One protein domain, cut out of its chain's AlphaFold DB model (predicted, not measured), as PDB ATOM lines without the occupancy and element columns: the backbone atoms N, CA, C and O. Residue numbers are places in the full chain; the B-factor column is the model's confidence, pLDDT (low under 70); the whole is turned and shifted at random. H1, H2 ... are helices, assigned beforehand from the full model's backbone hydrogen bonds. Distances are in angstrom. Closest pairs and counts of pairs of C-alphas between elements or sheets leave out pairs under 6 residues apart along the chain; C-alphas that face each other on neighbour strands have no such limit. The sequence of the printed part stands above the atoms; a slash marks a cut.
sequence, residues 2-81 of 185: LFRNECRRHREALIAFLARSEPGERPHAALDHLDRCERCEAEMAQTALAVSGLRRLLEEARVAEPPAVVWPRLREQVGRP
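AT A GLANCE: This is residues 2 to 81 of the 185 residues of an uncharacterized protein of Chloroflexi bacterium (UniProt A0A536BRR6). One long helix, H3, makes most of the length: H1 runs side by side with its first half and short H2 packs across H1, while residues 53 to 65 stick out as a bare arm toward the small helix H4, turned crosswise at the far end. The printed part has 80 residues with four named helices, in the order H1, H2, H3, H4, and no named strand; the class is all helix. The whole is extended, with a radius of gyration of the C-alphas of 19.7 A, and spans 58 by 29 by 17 A, only just elongated.

HOW THE PARTS SIT: Start at H3, residues 38 to 63. With its residues 40 to 51 alone it touches H1, residues 3 to 19; their closest C-alphas are those of Cys 7 and Cys 40, 6.8 A apart. The two run the same way at a shallow tilt of 20 degrees. Look next at H2, residues 28 to 34: H1 touches it with residues 7 to 14 alone, and the closest C-alphas, those of His 10 and Ala 30, are 5.0 A apart. H1 and H2 run opposite ways at a steep tilt of 65 degrees. H2 and H3 are close but not clearly touching, about perpendicular at 75 degrees; their closest C-alphas, those of Leu 34 and Glu 41, are 5.5 A apart. H4, residues 71 to 78, is apart from H1, H2 and H3. In H2, H3 and H4 every O i to N i+4 pair is within hydrogen-bond range; in H1, 12 of 13 are.

IN THESE COORDINATES: Find C-alpha 38 at (156.932, 172.173, 196.408); from there H3 runs 37.5 A to C-alpha 63 at (173.271, 201.157, 179.183). H1 begins at C-alpha 3 at (158.004, 171.731, 208.532) and is 24.1 A long. H2 measures 9.8 A, and H4 10.4 A, ending at C-alpha 78 at (167.161, 218.999, 189.978).

THE WHOLE: The C-alphas of Leu 2 and Arg 73, the two farthest apart, are 58.4 A apart. The printed part has no cut. The link from H2 to H3 is tight; those from H1 to H2 and from H3 to H4 are short. The pLDDT is under 70 at residues 2 to 4, 21 to 23 and 81.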
ATOM      1  N   LEU A   2     156.080 171.101 212.361       54.28
ATOM      2  CA  LEU A   2     157.554 171.171 212.340       54.28
ATOM      3  C   LEU A   2     158.163 171.636 211.000       54.28
ATOM      4  O   LEU A   2     159.138 172.380 211.008       54.28
ATOM      5  N   PHE A   3     157.529 171.320 209.864       58.72
ATOM      6  CA  PHE A   3     158.004 171.731 208.532       58.72
ATOM      7  C   PHE A   3     158.171 173.249 208.371       58.72
ATOM      8  O   PHE A   3     159.074 173.703 207.681       58.72
ATOM      9  N   ARG A   4     157.351 174.061 209.047       69.81
ATOM     10  CA  ARG A   4     157.358 175.520 208.863       69.81
ATOM     11  C   ARG A   4     158.648 176.183 209.373       69.81
ATOM     12  O   ARG A   4     159.059 177.197 208.816       69.81
ATOM     13  N   ASN A   5     159.279 175.609 210.402       75.75
ATOM     14  CA  ASN A   5     160.552 176.102 210.940       75.75
ATOM     15  C   ASN A   5     161.745 175.662 210.081       75.75
ATOM     16  O   ASN A   5     162.642 176.469 209.847       75.75
ATOM     17  N   GLU A   6     161.730 174.433 209.559       78.88
ATOM     18  CA  GLU A   6     162.769 173.942 208.640       78.88
ATOM     19  C   GLU A   6     162.755 174.719 207.317       78.88
ATOM     20  O   GLU A   6     163.793 175.235 206.898       78.88
ATOM     21  N   CYS A   7     161.572 174.932 206.725       84.88
ATOM     22  CA  CYS A   7     161.422 175.758 205.523       84.88
ATOM     23  C   CYS A   7     161.963 177.179 205.739       84.88
ATOM     24  O   CYS A   7     162.645 177.725 204.874       84.88
ATOM     25  N   ARG A   8     161.701 177.786 206.907       84.12
ATOM     26  CA  ARG A   8     162.205 179.128 207.236       84.12
ATOM     27  C   ARG A   8     163.733 179.152 207.335       84.12
ATOM     28  O   ARG A   8     164.352 180.065 206.795       84.12
ATOM     29  N   ARG A   9     164.334 178.145 207.976       83.38
ATOM     30  CA  ARG A   9     165.792 178.027 208.124       83.38
ATOM     31  C   ARG A   9     166.494 177.854 206.773       83.38
ATOM     32  O   ARG A   9     167.499 178.512 206.521       83.38
ATOM     33  N   HIS A  10     165.959 177.011 205.890       85.44
ATOM     34  CA  HIS A  10     166.535 176.803 204.557       85.44
ATOM     35  C   HIS A  10     166.298 177.990 203.617       85.44
ATOM     36  O   HIS A  10     167.169 178.307 202.808       85.44
ATOM     37  N   ARG A  11     165.174 178.702 203.765       83.56
ATOM     38  CA  ARG A  11     164.858 179.899 202.974       83.56
ATOM     39  C   ARG A  11     165.924 180.987 203.098       83.56
ATOM     40  O   ARG A  11     166.298 181.570 202.087       83.56
ATOM     41  N   GLU A  12     166.433 181.255 204.297       84.94
ATOM     42  CA  GLU A  12     167.485 182.267 204.488       84.94
ATOM     43  C   GLU A  12     168.785 181.882 203.764       84.94
ATOM     44  O   GLU A  12     169.376 182.711 203.070       84.94
ATOM     45  N   ALA A  13     169.184 180.609 203.839       85.56
ATOM     46  CA  ALA A  13     170.355 180.099 203.127       85.56
ATOM     47  C   ALA A  13     170.190 180.167 201.596       85.56
ATOM     48  O   ALA A  13     171.137 180.525 200.891       85.56
ATOM     49  N   LEU A  14     168.990 179.874 201.082       84.62
ATOM     50  CA  LEU A  14     168.667 179.939 199.653       84.62
ATOM     51  C   LEU A  14     168.628 181.382 199.133       84.62
ATOM     52  O   LEU A  14     169.185 181.663 198.075       84.62
ATOM     53  N   ILE A  15     168.054 182.320 199.892       86.06
ATOM     54  CA  ILE A  15     168.071 183.749 199.538       86.06
ATOM     55  C   ILE A  15     169.506 184.278 199.530       86.06
ATOM     56  O   ILE A  15     169.904 184.952 198.581       86.06
ATOM     57  N   ALA A  16     170.304 183.946 200.548       84.56
ATOM     58  CA  ALA A  16     171.709 184.335 200.595       84.56
ATOM     59  C   ALA A  16     172.501 183.757 199.412       84.56
ATOM     60  O   ALA A  16     173.396 184.419 198.896       84.56
ATOM     61  N   PHE A  17     172.167 182.542 198.968       84.19
ATOM     62  CA  PHE A  17     172.746 181.941 197.770       84.19
ATOM     63  C   PHE A  17     172.334 182.681 196.487       84.19
ATOM     64  O   PHE A  17     173.207 183.034 195.701       84.19
ATOM     65  N   LEU A  18     171.046 182.999 196.306       83.31
ATOM     66  CA  LEU A  18     170.540 183.753 195.146       83.31
ATOM     67  C   LEU A  18     171.080 185.192 195.072       83.31
ATOM     68  O   LEU A  18     171.268 185.734 193.981       83.31
ATOM     69  N   ALA A  19     171.320 185.821 196.225       80.56
ATOM     70  CA  ALA A  19     171.844 187.180 196.310       80.56
ATOM     71  C   ALA A  19     173.317 187.279 195.878       80.56
ATOM     72  O   ALA A  19     173.749 188.339 195.423       80.56
ATOM     73  N   ARG A  20     174.093 186.192 195.994       79.56
ATOM     74  CA  ARG A  20     175.491 186.169 195.556       79.56
ATOM     75  C   ARG A  20     175.563 186.143 194.028       79.56
ATOM     76  O   ARG A  20     174.869 185.380 193.360       79.56
ATOM     77  N   SER A  21     176.414 186.998 193.471       62.88
ATOM     78  CA  SER A  21     176.727 186.995 192.035       62.88
ATOM     79  C   SER A  21     177.869 186.036 191.690       62.88
ATOM     80  O   SER A  21     177.997 185.650 190.534       62.88
ATOM     81  N   GLU A  22     178.677 185.637 192.677       66.88
ATOM     82  CA  GLU A  22     179.832 184.758 192.482       66.88
ATOM     83  C   GLU A  22     179.554 183.300 192.885       66.88
ATOM     84  O   GLU A  22     178.763 183.053 193.806       66.88
ATOM     85  N   PRO A  23     180.216 182.326 192.230       58.19
ATOM     86  CA  PRO A  23     180.132 180.913 192.580       58.19
ATOM     87  C   PRO A  23     180.825 180.647 193.926       58.19
ATOM     88  O   PRO A  23     181.992 180.282 193.990       58.19
ATOM     89  N   GLY A  24     180.088 180.857 195.016       70.94
ATOM     90  CA  GLY A  24     180.488 180.471 196.368       70.94
ATOM     91  C   GLY A  24     180.030 179.061 196.746       70.94
ATOM     92  O   GLY A  24     179.418 178.340 195.954       70.94
ATOM     93  N   GLU A  25     180.282 178.692 198.000       77.75
ATOM     94  CA  GLU A  25     179.874 177.405 198.561       77.75
ATOM     95  C   GLU A  25     178.349 177.204 198.460       77.75
ATOM     96  O   GLU A  25     177.546 178.099 198.773       77.75
ATOM     97  N   ARG A  26     177.953 176.031 197.949       77.19
ATOM     98  CA  ARG A  26     176.552 175.674 197.709       77.19
ATOM     99  C   ARG A  26     175.941 175.111 198.992       77.19
ATOM    100  O   ARG A  26     176.494 174.167 199.555       77.19
ATOM    101  N   PRO A  27     174.783 175.618 199.446       82.69
ATOM    102  CA  PRO A  27     174.117 175.075 200.622       82.69
ATOM    103  C   PRO A  27     173.391 173.767 200.260       82.69
ATOM    104  O   PRO A  27     172.176 173.764 200.083       82.69
ATOM    105  N   HIS A  28     174.136 172.660 200.148       85.12
ATOM    106  CA  HIS A  28     173.625 171.350 199.714       85.12
ATOM    107  C   HIS A  28     172.349 170.929 200.456       85.12
ATOM    108  O   HIS A  28     171.331 170.690 199.822       85.12
ATOM    109  N   ALA A  29     172.337 171.001 201.791       84.19
ATOM    110  CA  ALA A  29     171.158 170.642 202.586       84.19
ATOM    111  C   ALA A  29     169.913 171.508 202.298       84.19
ATOM    112  O   ALA A  29     168.787 171.048 202.467       84.19
ATOM    113  N   ALA A  30     170.091 172.769 201.887       83.38
ATOM    114  CA  ALA A  30     168.974 173.645 201.541       83.38
ATOM    115  C   ALA A  30     168.447 173.376 200.124       83.38
ATOM    116  O   ALA A  30     167.246 173.507 199.897       83.38
ATOM    117  N   LEU A  31     169.321 172.970 199.199       86.19
ATOM    118  CA  LEU A  31     168.933 172.516 197.861       86.19
ATOM    119  C   LEU A  31     168.213 171.163 197.933       86.19
ATOM    120  O   LEU A  31     167.120 171.035 197.397       86.19
ATOM    121  N   ASP A  32     168.720 170.221 198.730       89.19
ATOM    122  CA  ASP A  32     168.057 168.931 198.965       89.19
ATOM    123  C   ASP A  32     166.670 169.096 199.612       89.19
ATOM    124  O   ASP A  32     165.805 168.224 199.501       89.19
ATOM    125  N   HIS A  33     166.458 170.172 200.375       88.00
ATOM    126  CA  HIS A  33     165.142 170.520 200.912       88.00
ATOM    127  C   HIS A  33     164.229 171.118 199.835       88.00
ATOM    128  O   HIS A  33     163.041 170.798 199.815       88.00
ATOM    129  N   LEU A  34     164.774 171.962 198.951       88.31
ATOM    130  CA  LEU A  34     164.046 172.552 197.828       88.31
ATOM    131  C   LEU A  34     163.444 171.463 196.932       88.31
ATOM    132  O   LEU A  34     162.246 171.502 196.676       88.31
ATOM    133  N   ASP A  35     164.239 170.451 196.578       88.94
ATOM    134  CA  ASP A  35     163.826 169.335 195.711       88.94
ATOM    135  C   ASP A  35     162.706 168.470 196.316       88.94
ATOM    136  O   ASP A  35     162.028 167.723 195.615       88.94
ATOM    137  N   ARG A  36     162.510 168.546 197.639       89.06
ATOM    138  CA  ARG A  36     161.500 167.770 198.374       89.06
ATOM    139  C   ARG A  36     160.289 168.598 198.801       89.06
ATOM    140  O   ARG A  36     159.338 168.028 199.335       89.06
ATOM    141  N   CYS A  37     160.313 169.921 198.636       89.81
ATOM    142  CA  CYS A  37     159.277 170.813 199.153       89.81
ATOM    143  C   CYS A  37     158.746 171.763 198.074       89.81
ATOM    144  O   CYS A  37     159.270 172.863 197.892       89.81
ATOM    145  N   GLU A  38     157.612 171.396 197.464       87.19
ATOM    146  CA  GLU A  38     156.932 172.173 196.408       87.19
ATOM    147  C   GLU A  38     156.656 173.632 196.808       87.19
ATOM    148  O   GLU A  38     156.727 174.556 195.999       87.19
ATOM    149  N   ARG A  39     156.372 173.881 198.092       85.94
ATOM    150  CA  ARG A  39     156.162 175.244 198.597       85.94
ATOM    151  C   ARG A  39     157.440 176.079 198.532       85.94
ATOM    152  O   ARG A  39     157.392 177.239 198.129       85.94
ATOM    153  N   CYS A  40     158.561 175.520 198.986       84.88
ATOM    154  CA  CYS A  40     159.845 176.212 198.941       84.88
ATOM    155  C   CYS A  40     160.311 176.391 197.497       84.88
ATOM    156  O   CYS A  40     160.841 177.451 197.177       84.88
ATOM    157  N   GLU A  41     160.052 175.413 196.630       88.88
ATOM    158  CA  GLU A  41     160.304 175.517 195.194       88.88
ATOM    159  C   GLU A  41     159.544 176.699 194.574       88.88
ATOM    160  O   GLU A  41     160.165 177.591 193.994       88.88
ATOM    161  N   ALA A  42     158.226 176.780 194.779       86.31
ATOM    162  CA  ALA A  42     157.407 177.868 194.245       86.31
ATOM    163  C   ALA A  42     157.837 179.251 194.775       86.31
ATOM    164  O   ALA A  42     157.969 180.203 193.999       86.31
ATOM    165  N   GLU A  43     158.104 179.371 196.084       86.19
ATOM    166  CA  GLU A  43     158.584 180.623 196.694       86.19
ATOM    167  C   GLU A  43     159.966 181.038 196.136       86.19
ATOM    168  O   GLU A  43     160.209 182.224 195.865       86.19
ATOM    169  N   MET A  44     160.886 180.089 195.929       87.75
ATOM    170  CA  MET A  44     162.221 180.385 195.393       87.75
ATOM    171  C   MET A  44     162.212 180.662 193.891       87.75
ATOM    172  O   MET A  44     162.954 181.541 193.454       87.75
ATOM    173  N   ALA A  45     161.347 180.011 193.111       86.69
ATOM    174  CA  ALA A  45     161.178 180.300 191.688       86.69
ATOM    175  C   ALA A  45     160.727 181.752 191.462       86.69
ATOM    176  O   ALA A  45     161.314 182.474 190.651       86.69
ATOM    177  N   GLN A  46     159.749 182.227 192.243       86.12
ATOM    178  CA  GLN A  46     159.316 183.629 192.205       86.12
ATOM    179  C   GLN A  46     160.448 184.590 192.590       86.12
ATOM    180  O   GLN A  46     160.647 185.619 191.939       86.12
ATOM    181  N   THR A  47     161.226 184.240 193.616       87.44
ATOM    182  CA  THR A  47     162.368 185.049 194.066       87.44
ATOM    183  C   THR A  47     163.458 185.124 192.992       87.44
ATOM    184  O   THR A  47     163.973 186.206 192.709       87.44
ATOM    185  N   ALA A  48     163.779 184.004 192.341       87.38
ATOM    186  CA  ALA A  48     164.762 183.946 191.263       87.38
ATOM    187  C   ALA A  48     164.335 184.795 190.054       87.38
ATOM    188  O   ALA A  48     165.144 185.553 189.514       87.38
ATOM    189  N   LEU A  49     163.050 184.743 189.680       88.75
ATOM    190  CA  LEU A  49     162.493 185.601 188.632       88.75
ATOM    191  C   LEU A  49     162.610 187.084 188.997       88.75
ATOM    192  O   LEU A  49     163.091 187.868 188.179       88.75
ATOM    193  N   ALA A  50     162.261 187.467 190.228       88.06
ATOM    194  CA  ALA A  50     162.390 188.850 190.689       88.06
ATOM    195  C   ALA A  50     163.846 189.347 190.634       88.06
ATOM    196  O   ALA A  50     164.111 190.423 190.093       88.06
ATOM    197  N   VAL A  51     164.804 188.548 191.118       87.81
ATOM    198  CA  VAL A  51     166.238 188.883 191.057       87.81
ATOM    199  C   VAL A  51     166.711 189.013 189.608       87.81
ATOM    200  O   VAL A  51     167.430 189.960 189.284       87.81
ATOM    201  N   SER A  52     166.286 188.114 188.714       86.50
ATOM    202  CA  SER A  52     166.640 188.192 187.290       86.50
ATOM    203  C   SER A  52     166.081 189.453 186.618       86.50
ATOM    204  O   SER A  52     166.798 190.119 185.869       86.50
ATOM    205  N   GLY A  53     164.845 189.839 186.952       90.06
ATOM    206  CA  GLY A  53     164.219 191.068 186.472       90.06
ATOM    207  C   GLY A  53     164.963 192.311 186.952       90.06
ATOM    208  O   GLY A  53     165.281 193.181 186.146       90.06
ATOM    209  N   LEU A  54     165.323 192.368 188.237       89.19
ATOM    210  CA  LEU A  54     166.107 193.473 188.794       89.19
ATOM    211  C   LEU A  54     167.498 193.580 188.162       89.19
ATOM    212  O   LEU A  54     167.941 194.683 187.858       89.19
ATOM    213  N   ARG A  55     168.178 192.451 187.922       87.31
ATOM    214  CA  ARG A  55     169.480 192.441 187.234       87.31
ATOM    215  C   ARG A  55     169.361 192.967 185.809       87.31
ATOM    216  O   ARG A  55     170.175 193.784 185.396       87.31
ATOM    217  N   ARG A  56     168.322 192.556 185.083       89.19
ATOM    218  CA  ARG A  56     168.053 193.070 183.738       89.19
ATOM    219  C   ARG A  56     167.785 194.575 183.750       89.19
ATOM    220  O   ARG A  56     168.382 195.289 182.956       89.19
ATOM    221  N   LEU A  57     166.944 195.053 184.666       89.94
ATOM    222  CA  LEU A  57     166.669 196.485 184.818       89.94
ATOM    223  C   LEU A  57     167.933 197.275 185.169       89.94
ATOM    224  O   LEU A  57     168.109 198.387 184.683       89.94
ATOM    225  N   LEU A  58     168.821 196.707 185.987       88.62
ATOM    226  CA  LEU A  58     170.100 197.328 186.314       88.62
ATOM    227  C   LEU A  58     171.009 197.430 185.083       88.62
ATOM    228  O   LEU A  58     171.626 198.470 184.878       88.62
ATOM    229  N   GLU A  59     171.082 196.387 184.259       88.19
ATOM    230  CA  GLU A  59     171.854 196.438 183.011       88.19
ATOM    231  C   GLU A  59     171.260 197.428 182.007       88.19
ATOM    232  O   GLU A  59     171.985 198.226 181.418       88.19
ATOM    233  N   GLU A  60     169.935 197.461 181.871       88.75
ATOM    234  CA  GLU A  60     169.251 198.467 181.055       88.75
ATOM    235  C   GLU A  60     169.535 199.888 181.575       88.75
ATOM    236  O   GLU A  60     169.810 200.790 180.783       88.75
ATOM    237  N   ALA A  61     169.559 200.084 182.897       85.00
ATOM    238  CA  ALA A  61     169.905 201.361 183.515       85.00
ATOM    239  C   ALA A  61     171.370 201.759 183.275       85.00
ATOM    240  O   ALA A  61     171.635 202.932 183.019       85.00
ATOM    241  N   ARG A  62     172.306 200.803 183.307       85.00
ATOM    242  CA  ARG A  62     173.729 201.033 182.994       85.00
ATOM    243  C   ARG A  62     173.934 201.433 181.539       85.00
ATOM    244  O   ARG A  62     174.707 202.340 181.254       85.00
ATOM    245  N   VAL A  63     173.226 200.792 180.609       83.00
ATOM    246  CA  VAL A  63     173.271 201.157 179.183       83.00
ATOM    247  C   VAL A  63     172.646 202.533 178.945       83.00
ATOM    248  O   VAL A  63     173.131 203.299 178.114       83.00
ATOM    249  N   ALA A  64     171.585 202.861 179.683       82.44
ATOM    250  CA  ALA A  64     170.930 204.163 179.632       82.44
ATOM    251  C   ALA A  64     171.656 205.254 180.442       82.44
ATOM    252  O   ALA A  64     171.171 206.388 180.496       82.44
ATOM    253  N   GLU A  65     172.787 204.939 181.083       76.88
ATOM    254  CA  GLU A  65     173.484 205.876 181.952       76.88
ATOM    255  C   GLU A  65     174.030 207.060 181.134       76.88
ATOM    256  O   GLU A  65     174.799 206.872 180.183       76.88
ATOM    257  N   PRO A  66     173.627 208.305 181.456       78.69
ATOM    258  CA  PRO A  66     174.064 209.456 180.692       78.69
ATOM    259  C   PRO A  66     175.576 209.684 180.861       78.69
ATOM    260  O   PRO A  66     176.132 209.426 181.934       78.69
ATOM    261  N   PRO A  67     176.253 210.237 179.836       79.12
ATOM    262  CA  PRO A  67     177.681 210.520 179.903       79.12
ATOM    263  C   PRO A  67     178.047 211.366 181.129       79.12
ATOM    264  O   PRO A  67     177.313 212.288 181.495       79.12
ATOM    265  N   ALA A  68     179.233 211.121 181.701       79.31
ATOM    266  CA  ALA A  68     179.749 211.795 182.902       79.31
ATOM    267  C   ALA A  68     179.606 213.333 182.866       79.31
ATOM    268  O   ALA A  68     179.350 213.975 183.885       79.31
ATOM    269  N   VAL A  69     179.713 213.923 181.673       79.62
ATOM    270  CA  VAL A  69     179.629 215.371 181.440       79.62
ATOM    271  C   VAL A  69     178.219 215.956 181.639       79.62
ATOM    272  O   VAL A  69     178.076 217.160 181.849       79.62
ATOM    273  N   VAL A  70     177.167 215.131 181.590       83.75
ATOM    274  CA  VAL A  70     175.758 215.565 181.691       83.75
ATOM    275  C   VAL A  70     175.283 215.610 183.149       83.75
ATOM    276  O   VAL A  70     174.411 216.411 183.494       83.75
ATOM    277  N   TRP A  71     175.898 214.821 184.036       84.69
ATOM    278  CA  TRP A  71     175.534 214.733 185.455       84.69
ATOM    279  C   TRP A  71     175.596 216.060 186.225       84.69
ATOM    280  O   TRP A  71     174.659 216.338 186.978       84.69
ATOM    281  N   PRO A  72     176.624 216.919 186.068       84.75
ATOM    282  CA  PRO A  72     176.641 218.230 186.716       84.75
ATOM    283  C   PRO A  72     175.433 219.093 186.330       84.75
ATOM    284  O   PRO A  72     174.803 219.689 187.200       84.75
ATOM    285  N   ARG A  73     175.051 219.086 185.045       81.44
ATOM    286  CA  ARG A  73     173.914 219.858 184.522       81.44
ATOM    287  C   ARG A  73     172.572 219.316 185.012       81.44
ATOM    288  O   ARG A  73     171.694 220.097 185.366       81.44
ATOM    289  N   LEU A  74     172.418 217.993 185.062       80.31
ATOM    290  CA  LEU A  74     171.245 217.332 185.645       80.31
ATOM    291  C   LEU A  74     171.099 217.666 187.134       80.31
ATOM    292  O   LEU A  74     170.013 218.039 187.574       80.31
ATOM    293  N   ARG A  75     172.194 217.606 187.904       84.38
ATOM    294  CA  ARG A  75     172.188 217.981 189.327       84.38
ATOM    295  C   ARG A  75     171.825 219.446 189.534       84.38
ATOM    296  O   ARG A  75     171.039 219.745 190.427       84.38
ATOM    297  N   GLU A  76     172.325 220.343 188.689       82.94
ATOM    298  CA  GLU A  76     171.954 221.760 188.738       82.94
ATOM    299  C   GLU A  76     170.469 221.985 188.400       82.94
ATOM    300  O   GLU A  76     169.821 222.845 188.993       82.94
ATOM    301  N   GLN A  77     169.896 221.199 187.481       78.06
ATOM    302  CA  GLN A  77     168.470 221.274 187.141       78.06
ATOM    303  C   GLN A  77     167.560 220.728 188.248       78.06
ATOM    304  O   GLN A  77     166.534 221.340 188.531       78.06
ATOM    305  N   VAL A  78     167.931 219.611 188.879       81.31
ATOM    306  CA  VAL A  78     167.161 218.999 189.978       81.31
ATOM    307  C   VAL A  78     167.288 219.813 191.266       81.31
ATOM    308  O   VAL A  78     166.306 219.993 191.979       81.31
ATOM    309  N   GLY A  79     168.481 220.340 191.549       73.88
ATOM    310  CA  GLY A  79     168.742 221.172 192.723       73.88
ATOM    311  C   GLY A  79     168.182 222.590 192.620       73.88
ATOM    312  O   GLY A  79     168.184 223.313 193.614       73.88
ATOM    313  N   ARG A  80     167.696 223.017 191.444       73.19
ATOM    314  CA  ARG A  80     167.096 224.343 191.286       73.19
ATOM    315  C   ARG A  80     165.740 224.349 191.998       73.19
ATOM    316  O   ARG A  80     164.836 223.639 191.553       73.19
ATOM    317  N   PRO A  81     165.544 225.156 193.058       62.97
ATOM    318  CA  PRO A  81     164.235 225.289 193.675       62.97
ATOM    319  C   PRO A  81     163.266 225.792 192.608       62.97
ATOM    320  O   PRO A  81     163.418 226.887 192.054       62.97
TER     321      PRO A  81